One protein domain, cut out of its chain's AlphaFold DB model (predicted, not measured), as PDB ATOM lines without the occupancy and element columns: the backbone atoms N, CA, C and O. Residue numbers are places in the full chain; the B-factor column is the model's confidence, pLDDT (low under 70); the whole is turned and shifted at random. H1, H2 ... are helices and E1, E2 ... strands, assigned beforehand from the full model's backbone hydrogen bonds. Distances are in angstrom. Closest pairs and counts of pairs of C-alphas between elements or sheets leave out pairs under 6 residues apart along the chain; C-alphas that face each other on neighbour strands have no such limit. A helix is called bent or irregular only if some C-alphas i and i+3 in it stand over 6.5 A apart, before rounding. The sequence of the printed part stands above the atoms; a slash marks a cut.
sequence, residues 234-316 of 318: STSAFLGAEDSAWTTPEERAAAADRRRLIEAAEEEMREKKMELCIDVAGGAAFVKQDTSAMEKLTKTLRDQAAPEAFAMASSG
ATOM      1  N   SER A 234       0.938  11.777 -40.467       54.75
ATOM      2  CA  SER A 234       0.624  11.067 -39.222       54.75
ATOM      3  C   SER A 234      -0.876  10.789 -39.059       54.75
ATOM      4  O   SER A 234      -1.233   9.817 -38.398       54.75
ATOM      5  N   THR A 235      -1.752  11.566 -39.711       51.12
ATOM      6  CA  THR A 235      -3.211  11.324 -39.726       51.12
ATOM      7  C   THR A 235      -3.727  10.626 -40.990       51.12
ATOM      8  O   THR A 235      -4.764   9.967 -40.931       51.12
ATOM      9  N   SER A 236      -3.023  10.712 -42.130       49.84
ATOM     10  CA  SER A 236      -3.440  10.064 -43.383       49.84
ATOM     11  C   SER A 236      -2.533   8.899 -43.816       49.84
ATOM     12  O   SER A 236      -1.432   9.069 -44.330       49.84
ATOM     13  N   ALA A 237      -3.076   7.687 -43.661       51.00
ATOM     14  CA  ALA A 237      -2.797   6.456 -44.416       51.00
ATOM     15  C   ALA A 237      -1.377   5.839 -44.446       51.00
ATOM     16  O   ALA A 237      -1.295   4.641 -44.707       51.00
ATOM     17  N   PHE A 238      -0.282   6.567 -44.198       46.16
ATOM     18  CA  PHE A 238       1.078   6.026 -44.378       46.16
ATOM     19  C   PHE A 238       1.694   5.424 -43.104       46.16
ATOM     20  O   PHE A 238       2.388   4.415 -43.190       46.16
ATOM     21  N   LEU A 239       1.425   6.002 -41.924       49.44
ATOM     22  CA  LEU A 239       1.963   5.511 -40.639       49.44
ATOM     23  C   LEU A 239       0.911   5.316 -39.528       49.44
ATOM     24  O   LEU A 239       1.171   4.578 -38.581       49.44
ATOM     25  N   GLY A 240      -0.282   5.911 -39.653       52.84
ATOM     26  CA  GLY A 240      -1.378   5.806 -38.678       52.84
ATOM     27  C   GLY A 240      -2.621   5.132 -39.261       52.84
ATOM     28  O   GLY A 240      -3.482   5.791 -39.838       52.84
ATOM     29  N   ALA A 241      -2.744   3.811 -39.102       54.41
ATOM     30  CA  ALA A 241      -3.935   3.044 -39.510       54.41
ATOM     31  C   ALA A 241      -5.027   2.968 -38.414       54.41
ATOM     32  O   ALA A 241      -6.013   2.246 -38.560       54.41
ATOM     33  N   GLU A 242      -4.831   3.702 -37.319       54.69
ATOM     34  CA  GLU A 242      -5.640   3.698 -36.094       54.69
ATOM     35  C   GLU A 242      -6.922   4.545 -36.193       54.69
ATOM     36  O   GLU A 242      -7.984   4.075 -35.784       54.69
ATOM     37  N   ASP A 243      -6.850   5.722 -36.826       55.88
ATOM     38  CA  ASP A 243      -7.983   6.649 -37.019       55.88
ATOM     39  C   ASP A 243      -8.569   6.619 -38.446       55.88
ATOM     40  O   ASP A 243      -9.525   7.333 -38.763       55.88
ATOM     41  N   SER A 244      -8.025   5.789 -39.341       60.75
ATOM     42  CA  SER A 244      -8.534   5.685 -40.708       60.75
ATOM     43  C   SER A 244      -9.904   4.993 -40.729       60.75
ATOM     44  O   SER A 244     -10.070   3.841 -40.333       60.75
ATOM     45  N   ALA A 245     -10.918   5.686 -41.255       65.56
ATOM     46  CA  ALA A 245     -12.309   5.213 -41.282       65.56
ATOM     47  C   ALA A 245     -12.549   3.920 -42.100       65.56
ATOM     48  O   ALA A 245     -13.671   3.416 -42.137       65.56
ATOM     49  N   TRP A 246     -11.509   3.398 -42.757       66.12
ATOM     50  CA  TRP A 246     -11.560   2.325 -43.752       66.12
ATOM     51  C   TRP A 246     -10.822   1.039 -43.340       66.12
ATOM     52  O   TRP A 246     -10.865   0.066 -44.085       66.12
ATOM     53  N   THR A 247     -10.171   1.003 -42.172       71.19
ATOM     54  CA  THR A 247      -9.566  -0.214 -41.593       71.19
ATOM     55  C   THR A 247     -10.568  -0.993 -40.744       71.19
ATOM     56  O   THR A 247     -11.551  -0.432 -40.252       71.19
ATOM     57  N   THR A 248     -10.340  -2.287 -40.534       82.69
ATOM     58  CA  THR A 248     -11.108  -3.110 -39.587       82.69
ATOM     59  C   THR A 248     -10.688  -2.841 -38.130       82.69
ATOM     60  O   THR A 248      -9.585  -2.350 -37.881       82.69
ATOM     61  N   PRO A 249     -11.528  -3.161 -37.123       82.69
ATOM     62  CA  PRO A 249     -11.168  -2.971 -35.714       82.69
ATOM     63  C   PRO A 249      -9.900  -3.723 -35.274       82.69
ATOM     64  O   PRO A 249      -9.182  -3.238 -34.403       82.69
ATOM     65  N   GLU A 250      -9.614  -4.878 -35.880       82.25
ATOM     66  CA  GLU A 250      -8.428  -5.693 -35.583       82.25
ATOM     67  C   GLU A 250      -7.153  -5.056 -36.164       82.25
ATOM     68  O   GLU A 250      -6.154  -4.914 -35.460       82.25
ATOM     69  N   GLU A 251      -7.210  -4.554 -37.403       79.06
ATOM     70  CA  GLU A 251      -6.104  -3.815 -38.032       79.06
ATOM     71  C   GLU A 251      -5.781  -2.507 -37.289       79.06
ATOM     72  O   GLU A 251      -4.607  -2.154 -37.154       79.06
ATOM     73  N   ARG A 252      -6.796  -1.813 -36.746       78.00
ATOM     74  CA  ARG A 252      -6.601  -0.625 -35.890       78.00
ATOM     75  C   ARG A 252      -5.896  -0.968 -34.582       78.00
ATOM     76  O   ARG A 252      -5.002  -0.234 -34.171       78.00
ATOM     77  N   ALA A 253      -6.264  -2.080 -33.941       80.88
ATOM     78  CA  ALA A 253      -5.595  -2.544 -32.727       80.88
ATOM     79  C   ALA A 253      -4.118  -2.883 -33.003       80.88
ATOM     80  O   ALA A 253      -3.234  -2.403 -32.295       80.88
ATOM     81  N   ALA A 254      -3.839  -3.605 -34.094       82.25
ATOM     82  CA  ALA A 254      -2.475  -3.910 -34.522       82.25
ATOM     83  C   ALA A 254      -1.663  -2.647 -34.884       82.25
ATOM     84  O   ALA A 254      -0.463  -2.585 -34.617       82.25
ATOM     85  N   ALA A 255      -2.296  -1.621 -35.462       77.00
ATOM     86  CA  ALA A 255      -1.656  -0.333 -35.728       77.00
ATOM     87  C   ALA A 255      -1.287   0.412 -34.436       77.00
ATOM     88  O   ALA A 255      -0.142   0.846 -34.296       77.00
ATOM     89  N   ALA A 256      -2.211   0.483 -33.475       81.31
ATOM     90  CA  ALA A 256      -1.974   1.104 -32.174       81.31
ATOM     91  C   ALA A 256      -0.860   0.388 -31.384       81.31
ATOM     92  O   ALA A 256      -0.023   1.040 -30.759       81.31
ATOM     93  N   ASP A 257      -0.791  -0.947 -31.447       83.12
ATOM     94  CA  ASP A 257       0.283  -1.712 -30.803       83.12
ATOM     95  C   ASP A 257       1.646  -1.502 -31.484       83.12
ATOM     96  O   ASP A 257       2.652  -1.344 -30.788       83.12
ATOM     97  N   ARG A 258       1.701  -1.386 -32.819       81.75
ATOM     98  CA  ARG A 258       2.931  -0.963 -33.519       81.75
ATOM     99  C   ARG A 258       3.369   0.441 -33.098       81.75
ATOM    100  O   ARG A 258       4.556   0.646 -32.855       81.75
ATOM    101  N   ARG A 259       2.435   1.388 -32.956       79.69
ATOM    102  CA  ARG A 259       2.735   2.759 -32.515       79.69
ATOM    103  C   ARG A 259       3.299   2.799 -31.092       79.69
ATOM    104  O   ARG A 259       4.317   3.450 -30.877       79.69
ATOM    105  N   ARG A 260       2.723   2.036 -30.156       84.12
ATOM    106  CA  ARG A 260       3.249   1.879 -28.783       84.12
ATOM    107  C   ARG A 260       4.681   1.345 -28.754       84.12
ATOM    108  O   ARG A 260       5.479   1.800 -27.943       84.12
ATOM    109  N   LEU A 261       5.013   0.389 -29.627       84.56
ATOM    110  CA  LEU A 261       6.377  -0.139 -29.732       84.56
ATOM    111  C   LEU A 261       7.362   0.917 -30.254       84.56
ATOM    112  O   LEU A 261       8.477   0.997 -29.745       84.56
ATOM    113  N   ILE A 262       6.953   1.733 -31.233       82.12
ATOM    114  CA  ILE A 262       7.763   2.846 -31.756       82.12
ATOM    115  C   ILE A 262       7.996   3.894 -30.658       82.12
ATOM    116  O   ILE A 262       9.142   4.232 -30.381       82.12
ATOM    117  N   GLU A 263       6.937   4.349 -29.985       82.75
ATOM    118  CA  GLU A 263       7.009   5.364 -28.925       82.75
ATOM    119  C   GLU A 263       7.870   4.900 -27.736       82.75
ATOM    120  O   GLU A 263       8.759   5.629 -27.301       82.75
ATOM    121  N   ALA A 264       7.711   3.648 -27.289       86.06
ATOM    122  CA  ALA A 264       8.549   3.064 -26.241       86.06
ATOM    123  C   ALA A 264      10.026   2.917 -26.664       86.06
ATOM    124  O   ALA A 264      10.927   3.072 -25.840       86.06
ATOM    125  N   ALA A 265      10.300   2.636 -27.945       84.25
ATOM    126  CA  ALA A 265      11.666   2.604 -28.462       84.25
ATOM    127  C   ALA A 265      12.274   4.014 -28.550       84.25
ATOM    128  O   ALA A 265      13.441   4.188 -28.206       84.25
ATOM    129  N   GLU A 266      11.501   5.026 -28.954       82.44
ATOM    130  CA  GLU A 266      11.927   6.429 -28.933       82.44
ATOM    131  C   GLU A 266      12.178   6.940 -27.509       82.44
ATOM    132  O   GLU A 266      13.137   7.677 -27.292       82.44
ATOM    133  N   GLU A 267      11.367   6.534 -26.531       84.44
ATOM    134  CA  GLU A 267      11.625   6.793 -25.111       84.44
ATOM    135  C   GLU A 267      12.915   6.107 -24.642       84.44
ATOM    136  O   GLU A 267      13.782   6.789 -24.097       84.44
ATOM    137  N   GLU A 268      13.133   4.822 -24.959       83.75
ATOM    138  CA  GLU A 268      14.393   4.121 -24.648       83.75
ATOM    139  C   GLU A 268      15.613   4.808 -25.308       83.75
ATOM    140  O   GLU A 268      16.698   4.847 -24.726       83.75
ATOM    141  N   MET A 269      15.456   5.387 -26.507       78.00
ATOM    142  CA  MET A 269      16.493   6.192 -27.174       78.00
ATOM    143  C   MET A 269      16.705   7.565 -26.517       78.00
ATOM    144  O   MET A 269      17.831   8.054 -26.495       78.00
ATOM    145  N   ARG A 270      15.645   8.193 -25.995       78.19
ATOM    146  CA  ARG A 270      15.665   9.526 -25.367       78.19
ATOM    147  C   ARG A 270      16.211   9.489 -23.938       78.19
ATOM    148  O   ARG A 270      16.844  10.450 -23.503       78.19
ATOM    149  N   GLU A 271      15.987   8.392 -23.216       79.88
ATOM    150  CA  GLU A 271      16.554   8.147 -21.885       79.88
ATOM    151  C   GLU A 271      18.050   7.794 -21.936       79.88
ATOM    152  O   GLU A 271      18.809   8.145 -21.024       79.88
ATOM    153  N   LYS A 272      18.505   7.137 -23.011       77.31
ATOM    154  CA  LYS A 272      19.929   6.860 -23.235       77.31
ATOM    155  C   LYS A 272      20.679   8.140 -23.581       77.31
ATOM    156  O   LYS A 272      20.358   8.866 -24.518       77.31
ATOM    157  N   LYS A 273      21.732   8.417 -22.812       63.06
ATOM    158  CA  LYS A 273      22.560   9.611 -23.003       63.06
ATOM    159  C   LYS A 273      23.443   9.449 -24.237       63.06
ATOM    160  O   LYS A 273      24.210   8.501 -24.324       63.06
ATOM    161  N   MET A 274      23.391  10.429 -25.134       69.50
ATOM    162  CA  MET A 274      24.312  10.545 -26.266       69.50
ATOM    163  C   MET A 274      25.759  10.696 -25.764       69.50
ATOM    164  O   MET A 274      26.113  11.731 -25.195       69.50
ATOM    165  N   GLU A 275      26.607   9.685 -25.974       70.56
ATOM    166  CA  GLU A 275      28.026   9.742 -25.602       70.56
ATOM    167  C   GLU A 275      28.861  10.384 -26.723       70.56
ATOM    168  O   GLU A 275      29.140   9.763 -27.751       70.56
ATOM    169  N   LEU A 276      29.317  11.621 -26.512       78.12
ATOM    170  CA  LEU A 276      30.304  12.267 -27.382       78.12
ATOM    171  C   LEU A 276      31.725  11.868 -26.955       78.12
ATOM    172  O   LEU A 276      32.219  12.303 -25.915       78.12
ATOM    173  N   CYS A 277      32.395  11.062 -27.774       70.00
ATOM    174  CA  CYS A 277      33.787  10.664 -27.586       70.00
ATOM    175  C   CYS A 277      34.707  11.576 -28.406       70.00
ATOM    176  O   CYS A 277      34.618  11.597 -29.631       70.00
ATOM    177  N   ILE A 278      35.606  12.307 -27.743       83.69
ATOM    178  CA  ILE A 278      36.604  13.170 -28.392       83.69
ATOM    179  C   ILE A 278      37.987  12.543 -28.198       83.69
ATOM    180  O   ILE A 278      38.485  12.470 -27.075       83.69
ATOM    181  N   ASP A 279      38.610  12.105 -29.289       82.88
ATOM    182  CA  ASP A 279      40.002  11.669 -29.314       82.88
ATOM    183  C   ASP A 279      40.925  12.889 -29.447       82.88
ATOM    184  O   ASP A 279      41.058  13.504 -30.506       82.88
ATOM    185  N   VAL A 280      41.577  13.230 -28.336       79.25
ATOM    186  CA  VAL A 280      42.500  14.368 -28.223       79.25
ATOM    187  C   VAL A 280      43.844  14.101 -28.922       79.25
ATOM    188  O   VAL A 280      44.545  15.052 -29.260       79.25
ATOM    189  N   ALA A 281      44.211  12.837 -29.166       76.00
ATOM    190  CA  ALA A 281      45.448  12.469 -29.857       76.00
ATOM    191  C   ALA A 281      45.244  12.327 -31.376       76.00
ATOM    192  O   ALA A 281      46.096  12.758 -32.150       76.00
ATOM    193  N   GLY A 282      44.112  11.754 -31.799       73.00
ATOM    194  CA  GLY A 282      43.717  11.622 -33.206       73.00
ATOM    195  C   GLY A 282      43.023  12.853 -33.802       73.00
ATOM    196  O   GLY A 282      42.868  12.930 -35.018       73.00
ATOM    197  N   GLY A 283      42.600  13.819 -32.977       75.88
ATOM    198  CA  GLY A 283      41.909  15.035 -33.424       75.88
ATOM    199  C   GLY A 283      40.482  14.800 -33.939       75.88
ATOM    200  O   GLY A 283      39.947  15.643 -34.657       75.88
ATOM    201  N   ALA A 284      39.872  13.664 -33.594       63.69
ATOM    202  CA  ALA A 284      38.581  13.226 -34.115       63.69
ATOM    203  C   ALA A 284      37.521  13.157 -33.007       63.69
ATOM    204  O   ALA A 284      37.793  12.702 -31.898       63.69
ATOM    205  N   ALA A 285      36.294  13.581 -33.309       73.81
ATOM    206  CA  ALA A 285      35.160  13.498 -32.393       73.81
ATOM    207  C   ALA A 285      34.042  12.654 -33.014       73.81
ATOM    208  O   ALA A 285      33.642  12.890 -34.153       73.81
ATOM    209  N   PHE A 286      33.526  11.692 -32.253       78.00
ATOM    210  CA  PHE A 286      32.492  10.756 -32.682       78.00
ATOM    211  C   PHE A 286      31.365  10.706 -31.651       78.00
ATOM    212  O   PHE A 286      31.612  10.589 -30.450       78.00
ATOM    213  N   VAL A 287      30.119  10.750 -32.117       78.62
ATOM    214  CA  VAL A 287      28.946  10.488 -31.279       78.62
ATOM    215  C   VAL A 287      28.652   8.994 -31.338       78.62
ATOM    216  O   VAL A 287      28.394   8.464 -32.418       78.62
ATOM    217  N   LYS A 288      28.654   8.312 -30.192       73.44
ATOM    218  CA  LYS A 288      28.071   6.973 -30.098       73.44
ATOM    219  C   LYS A 288      26.562   7.120 -29.937       73.44
ATOM    220  O   LYS A 288      26.090   7.707 -28.964       73.44
ATOM    221  N   GLN A 289      25.822   6.593 -30.904       71.81
ATOM    222  CA  GLN A 289      24.372   6.456 -30.834       71.81
ATOM    223  C   GLN A 289      24.035   5.003 -30.494       71.81
ATOM    224  O   GLN A 289      24.410   4.095 -31.236       71.81
ATOM    225  N   ASP A 290      23.314   4.778 -29.395       71.88
ATOM    226  CA  ASP A 290      22.910   3.438 -28.951       71.88
ATOM    227  C   ASP A 290      21.722   2.901 -29.768       71.88
ATOM    228  O   ASP A 290      20.610   2.751 -29.260       71.88
ATOM    229  N   THR A 291      21.951   2.534 -31.030       76.00
ATOM    230  CA  THR A 291      20.922   2.031 -31.972       76.00
ATOM    231  C   THR A 291      20.182   0.763 -31.518       76.00
ATOM    232  O   THR A 291      19.191   0.372 -32.133       76.00
ATOM    233  N   SER A 292      20.605   0.142 -30.415       79.75
ATOM    234  CA  SER A 292      20.017  -1.060 -29.806       79.75
ATOM    235  C   SER A 292      18.486  -1.050 -29.657       79.75
ATOM    236  O   SER A 292      17.867  -2.092 -29.862       79.75
ATOM    237  N   ALA A 293      17.846   0.076 -29.316       80.06
ATOM    238  CA  ALA A 293      16.380   0.124 -29.196       80.06
ATOM    239  C   ALA A 293      15.696   0.081 -30.575       80.06
ATOM    240  O   ALA A 293      14.737  -0.665 -30.769       80.06
ATOM    241  N   MET A 294      16.255   0.784 -31.566       78.81
ATOM    242  CA  MET A 294      15.807   0.717 -32.961       78.81
ATOM    243  C   MET A 294      16.022  -0.672 -33.580       78.81
ATOM    244  O   MET A 294      15.188  -1.147 -34.353       78.81
ATOM    245  N   GLU A 295      17.103  -1.368 -33.227       82.75
ATOM    246  CA  GLU A 295      17.344  -2.740 -33.687       82.75
ATOM    247  C   GLU A 295      16.328  -3.733 -33.089       82.75
ATOM    248  O   GLU A 295      15.763  -4.554 -33.816       82.75
ATOM    249  N   LYS A 296      15.999  -3.610 -31.792       85.12
ATOM    250  CA  LYS A 296      14.895  -4.373 -31.176       85.12
ATOM    251  C   LYS A 296      13.565  -4.087 -31.877       85.12
ATOM    252  O   LYS A 296      12.867  -5.030 -32.244       85.12
ATOM    253  N   LEU A 297      13.236  -2.810 -32.088       84.88
ATOM    254  CA  LEU A 297      11.998  -2.374 -32.738       84.88
ATOM    255  C   LEU A 297      11.868  -2.980 -34.141       84.88
ATOM    256  O   LEU A 297      10.894  -3.676 -34.428       84.88
ATOM    257  N   THR A 298      12.873  -2.787 -34.998       82.19
ATOM    258  CA  THR A 298      12.867  -3.312 -36.376       82.19
ATOM    259  C   THR A 298      12.773  -4.837 -36.425       82.19
ATOM    260  O   THR A 298      12.117  -5.373 -37.320       82.19
ATOM    261  N   LYS A 299      13.346  -5.547 -35.443       86.38
ATOM    262  CA  LYS A 299      13.143  -6.988 -35.274       86.38
ATOM    263  C   LYS A 299      11.693  -7.325 -34.901       86.38
ATOM    264  O   LYS A 299      11.077  -8.124 -35.595       86.38
ATOM    265  N   THR A 300      11.121  -6.682 -33.879       83.88
ATOM    266  CA  THR A 300       9.725  -6.940 -33.464       83.88
ATOM    267  C   THR A 300       8.706  -6.646 -34.566       83.88
ATOM    268  O   THR A 300       7.785  -7.431 -34.763       83.88
ATOM    269  N   LEU A 301       8.902  -5.575 -35.345       81.00
ATOM    270  CA  LEU A 301       8.043  -5.239 -36.485       81.00
ATOM    271  C   LEU A 301       8.178  -6.256 -37.631       81.00
ATOM    272  O   LEU A 301       7.183  -6.612 -38.261       81.00
ATOM    273  N   ARG A 302       9.388  -6.778 -37.883       79.69
ATOM    274  CA  ARG A 302       9.618  -7.852 -38.865       79.69
ATOM    275  C   ARG A 302       8.934  -9.155 -38.452       79.69
ATOM    276  O   ARG A 302       8.299  -9.791 -39.289       79.69
ATOM    277  N   ASP A 303       9.036  -9.523 -37.178       80.00
ATOM    278  CA  ASP A 303       8.420 -10.738 -36.639       80.00
ATOM    279  C   ASP A 303       6.876 -10.641 -36.654       80.00
ATOM    280  O   ASP A 303       6.201 -11.638 -36.907       80.00
ATOM    281  N   GLN A 304       6.309  -9.436 -36.486       70.69
ATOM    282  CA  GLN A 304       4.870  -9.164 -36.647       70.69
ATOM    283  C   GLN A 304       4.382  -9.199 -38.108       70.69
ATOM    284  O   GLN A 304       3.228  -9.547 -38.339       70.69
ATOM    285  N   ALA A 305       5.230  -8.877 -39.092       65.62
ATOM    286  CA  ALA A 305       4.878  -8.913 -40.520       65.62
ATOM    287  C   ALA A 305       5.035 -10.310 -41.166       65.62
ATOM    288  O   ALA A 305       4.403 -10.618 -42.178       65.62
ATOM    289  N   ALA A 306       5.864 -11.180 -40.583       57.56
ATOM    290  CA  ALA A 306       6.113 -12.537 -41.072       57.56
ATOM    291  C   ALA A 306       4.867 -13.452 -41.238       57.56
ATOM    292  O   ALA A 306       4.827 -14.180 -42.237       57.56
ATOM    293  N   PRO A 307       3.852 -13.471 -40.339       55.97
ATOM    294  CA  PRO A 307       2.703 -14.372 -40.488       55.97
ATOM    295  C   PRO A 307       1.782 -14.022 -41.670       55.97
ATOM    296  O   PRO A 307       1.230 -14.929 -42.296       55.97
ATOM    297  N   GLU A 308       1.640 -12.741 -42.024       50.69
ATOM    298  CA  GLU A 308       0.742 -12.298 -43.104       50.69
ATOM    299  C   GLU A 308       1.271 -12.693 -44.493       50.69
ATOM    300  O   GLU A 308       0.517 -13.174 -45.345       50.69
ATOM    301  N   ALA A 309       2.590 -12.598 -44.698       46.72
ATOM    302  CA  ALA A 309       3.241 -13.010 -45.943       46.72
ATOM    303  C   ALA A 309       3.098 -14.521 -46.220       46.72
ATOM    304  O   ALA A 309       2.938 -14.933 -47.372       46.72
ATOM    305  N   PHE A 310       3.112 -15.356 -45.172       45.12
ATOM    306  CA  PHE A 310       2.920 -16.803 -45.311       45.12
ATOM    307  C   PHE A 310       1.454 -17.165 -45.606       45.12
ATOM    308  O   PHE A 310       1.184 -18.072 -46.398       45.12
ATOM    309  N   ALA A 311       0.500 -16.423 -45.030       46.25
ATOM    310  CA  ALA A 311      -0.925 -16.611 -45.292       46.25
ATOM    311  C   ALA A 311      -1.276 -16.337 -46.767       46.25
ATOM    312  O   ALA A 311      -1.860 -17.208 -47.417       46.25
ATOM    313  N   MET A 312      -0.844 -15.196 -47.326       46.25
ATOM    314  CA  MET A 312      -1.139 -14.837 -48.725       46.25
ATOM    315  C   MET A 312      -0.551 -15.821 -49.750       46.25
ATOM    316  O   MET A 312      -1.193 -16.109 -50.761       46.25
ATOM    317  N   ALA A 313       0.623 -16.398 -49.471       50.62
ATOM    318  CA  ALA A 313       1.218 -17.438 -50.314       50.62
ATOM    319  C   ALA A 313       0.414 -18.757 -50.309       50.62
ATOM    320  O   ALA A 313       0.450 -19.505 -51.285       50.62
ATOM    321  N   SER A 314      -0.330 -19.042 -49.234       48.16
ATOM    322  CA  SER A 314      -1.120 -20.274 -49.085       48.16
ATOM    323  C   SER A 314      -2.530 -20.195 -49.686       48.16
ATOM    324  O   SER A 314      -3.071 -21.212 -50.116       48.16
ATOM    325  N   SER A 315      -3.115 -18.994 -49.776       53.12
ATOM    326  CA  SER A 315      -4.429 -18.763 -50.399       53.12
ATOM    327  C   SER A 315      -4.400 -18.737 -51.934       53.12
ATOM    328  O   SER A 315      -5.451 -18.786 -52.567       53.12
ATOM    329  N   GLY A 316      -3.213 -18.690 -52.546       51.00
ATOM    330  CA  GLY A 316      -3.008 -18.633 -53.997       51.00
ATOM    331  C   GLY A 316      -3.167 -19.961 -54.751       51.00
ATOM    332  O   GLY A 316      -2.451 -20.176 -55.725       51.00
TER     333      GLY A 316
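What this domain is: This is residues 234 to 316 of the 318 residues of an uncharacterized protein of Pycnococcus provasolii (UniProt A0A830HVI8). A long rod has the slim antiparallel hairpin of strands E1 and E2 at one end, and from it helices H1 and H2a extend side by side; residues 305 to 316 stick out beyond them. The printed part has 83 residues, in the order H1, E1, E2, H2, mostly helix. It is extended, with a radius of gyration of the C-alphas of 18.8 A and spans of 62 by 30 by 18 A.

Where its parts are: E1 is residues 275 to 279 and E2 284 to 288. H1, residues 249 to 271, is 32.9 A long from C-alpha 249 at (-11.168, -2.971, -35.714). H2, residues 292 to 315, was assigned as one helix by its hydrogen bonds but is bent: C-alphas 304 and 307 are 6.8 A apart. Its arms are H2a, 292 to 304, 18.5 A, and H2b, 307 to 315, ending at C-alpha 315 (-4.429, -18.763, -50.399).

How they stand to each other: In the hairpin, N 277 and O 286 are 2.8 A apart, within hydrogen-bond range. H1 and H2a touch, closest at the C-alphas of Ala 265 and Ala 293, 5.4 A, at a shallow tilt of 13 degrees, opposite ways. H2b is apart from H1. In H1, H2a and H2b every O i to N i+4 pair is within range.

The domain as a whole: The C-alphas of Ala 281 and Gly 316 are farthest apart, 62.4 A. The printed part has no cut; the three links are tight. Residues 234 to 246, 273 to 274, 284 and 305 to 316 have pLDDT under 70.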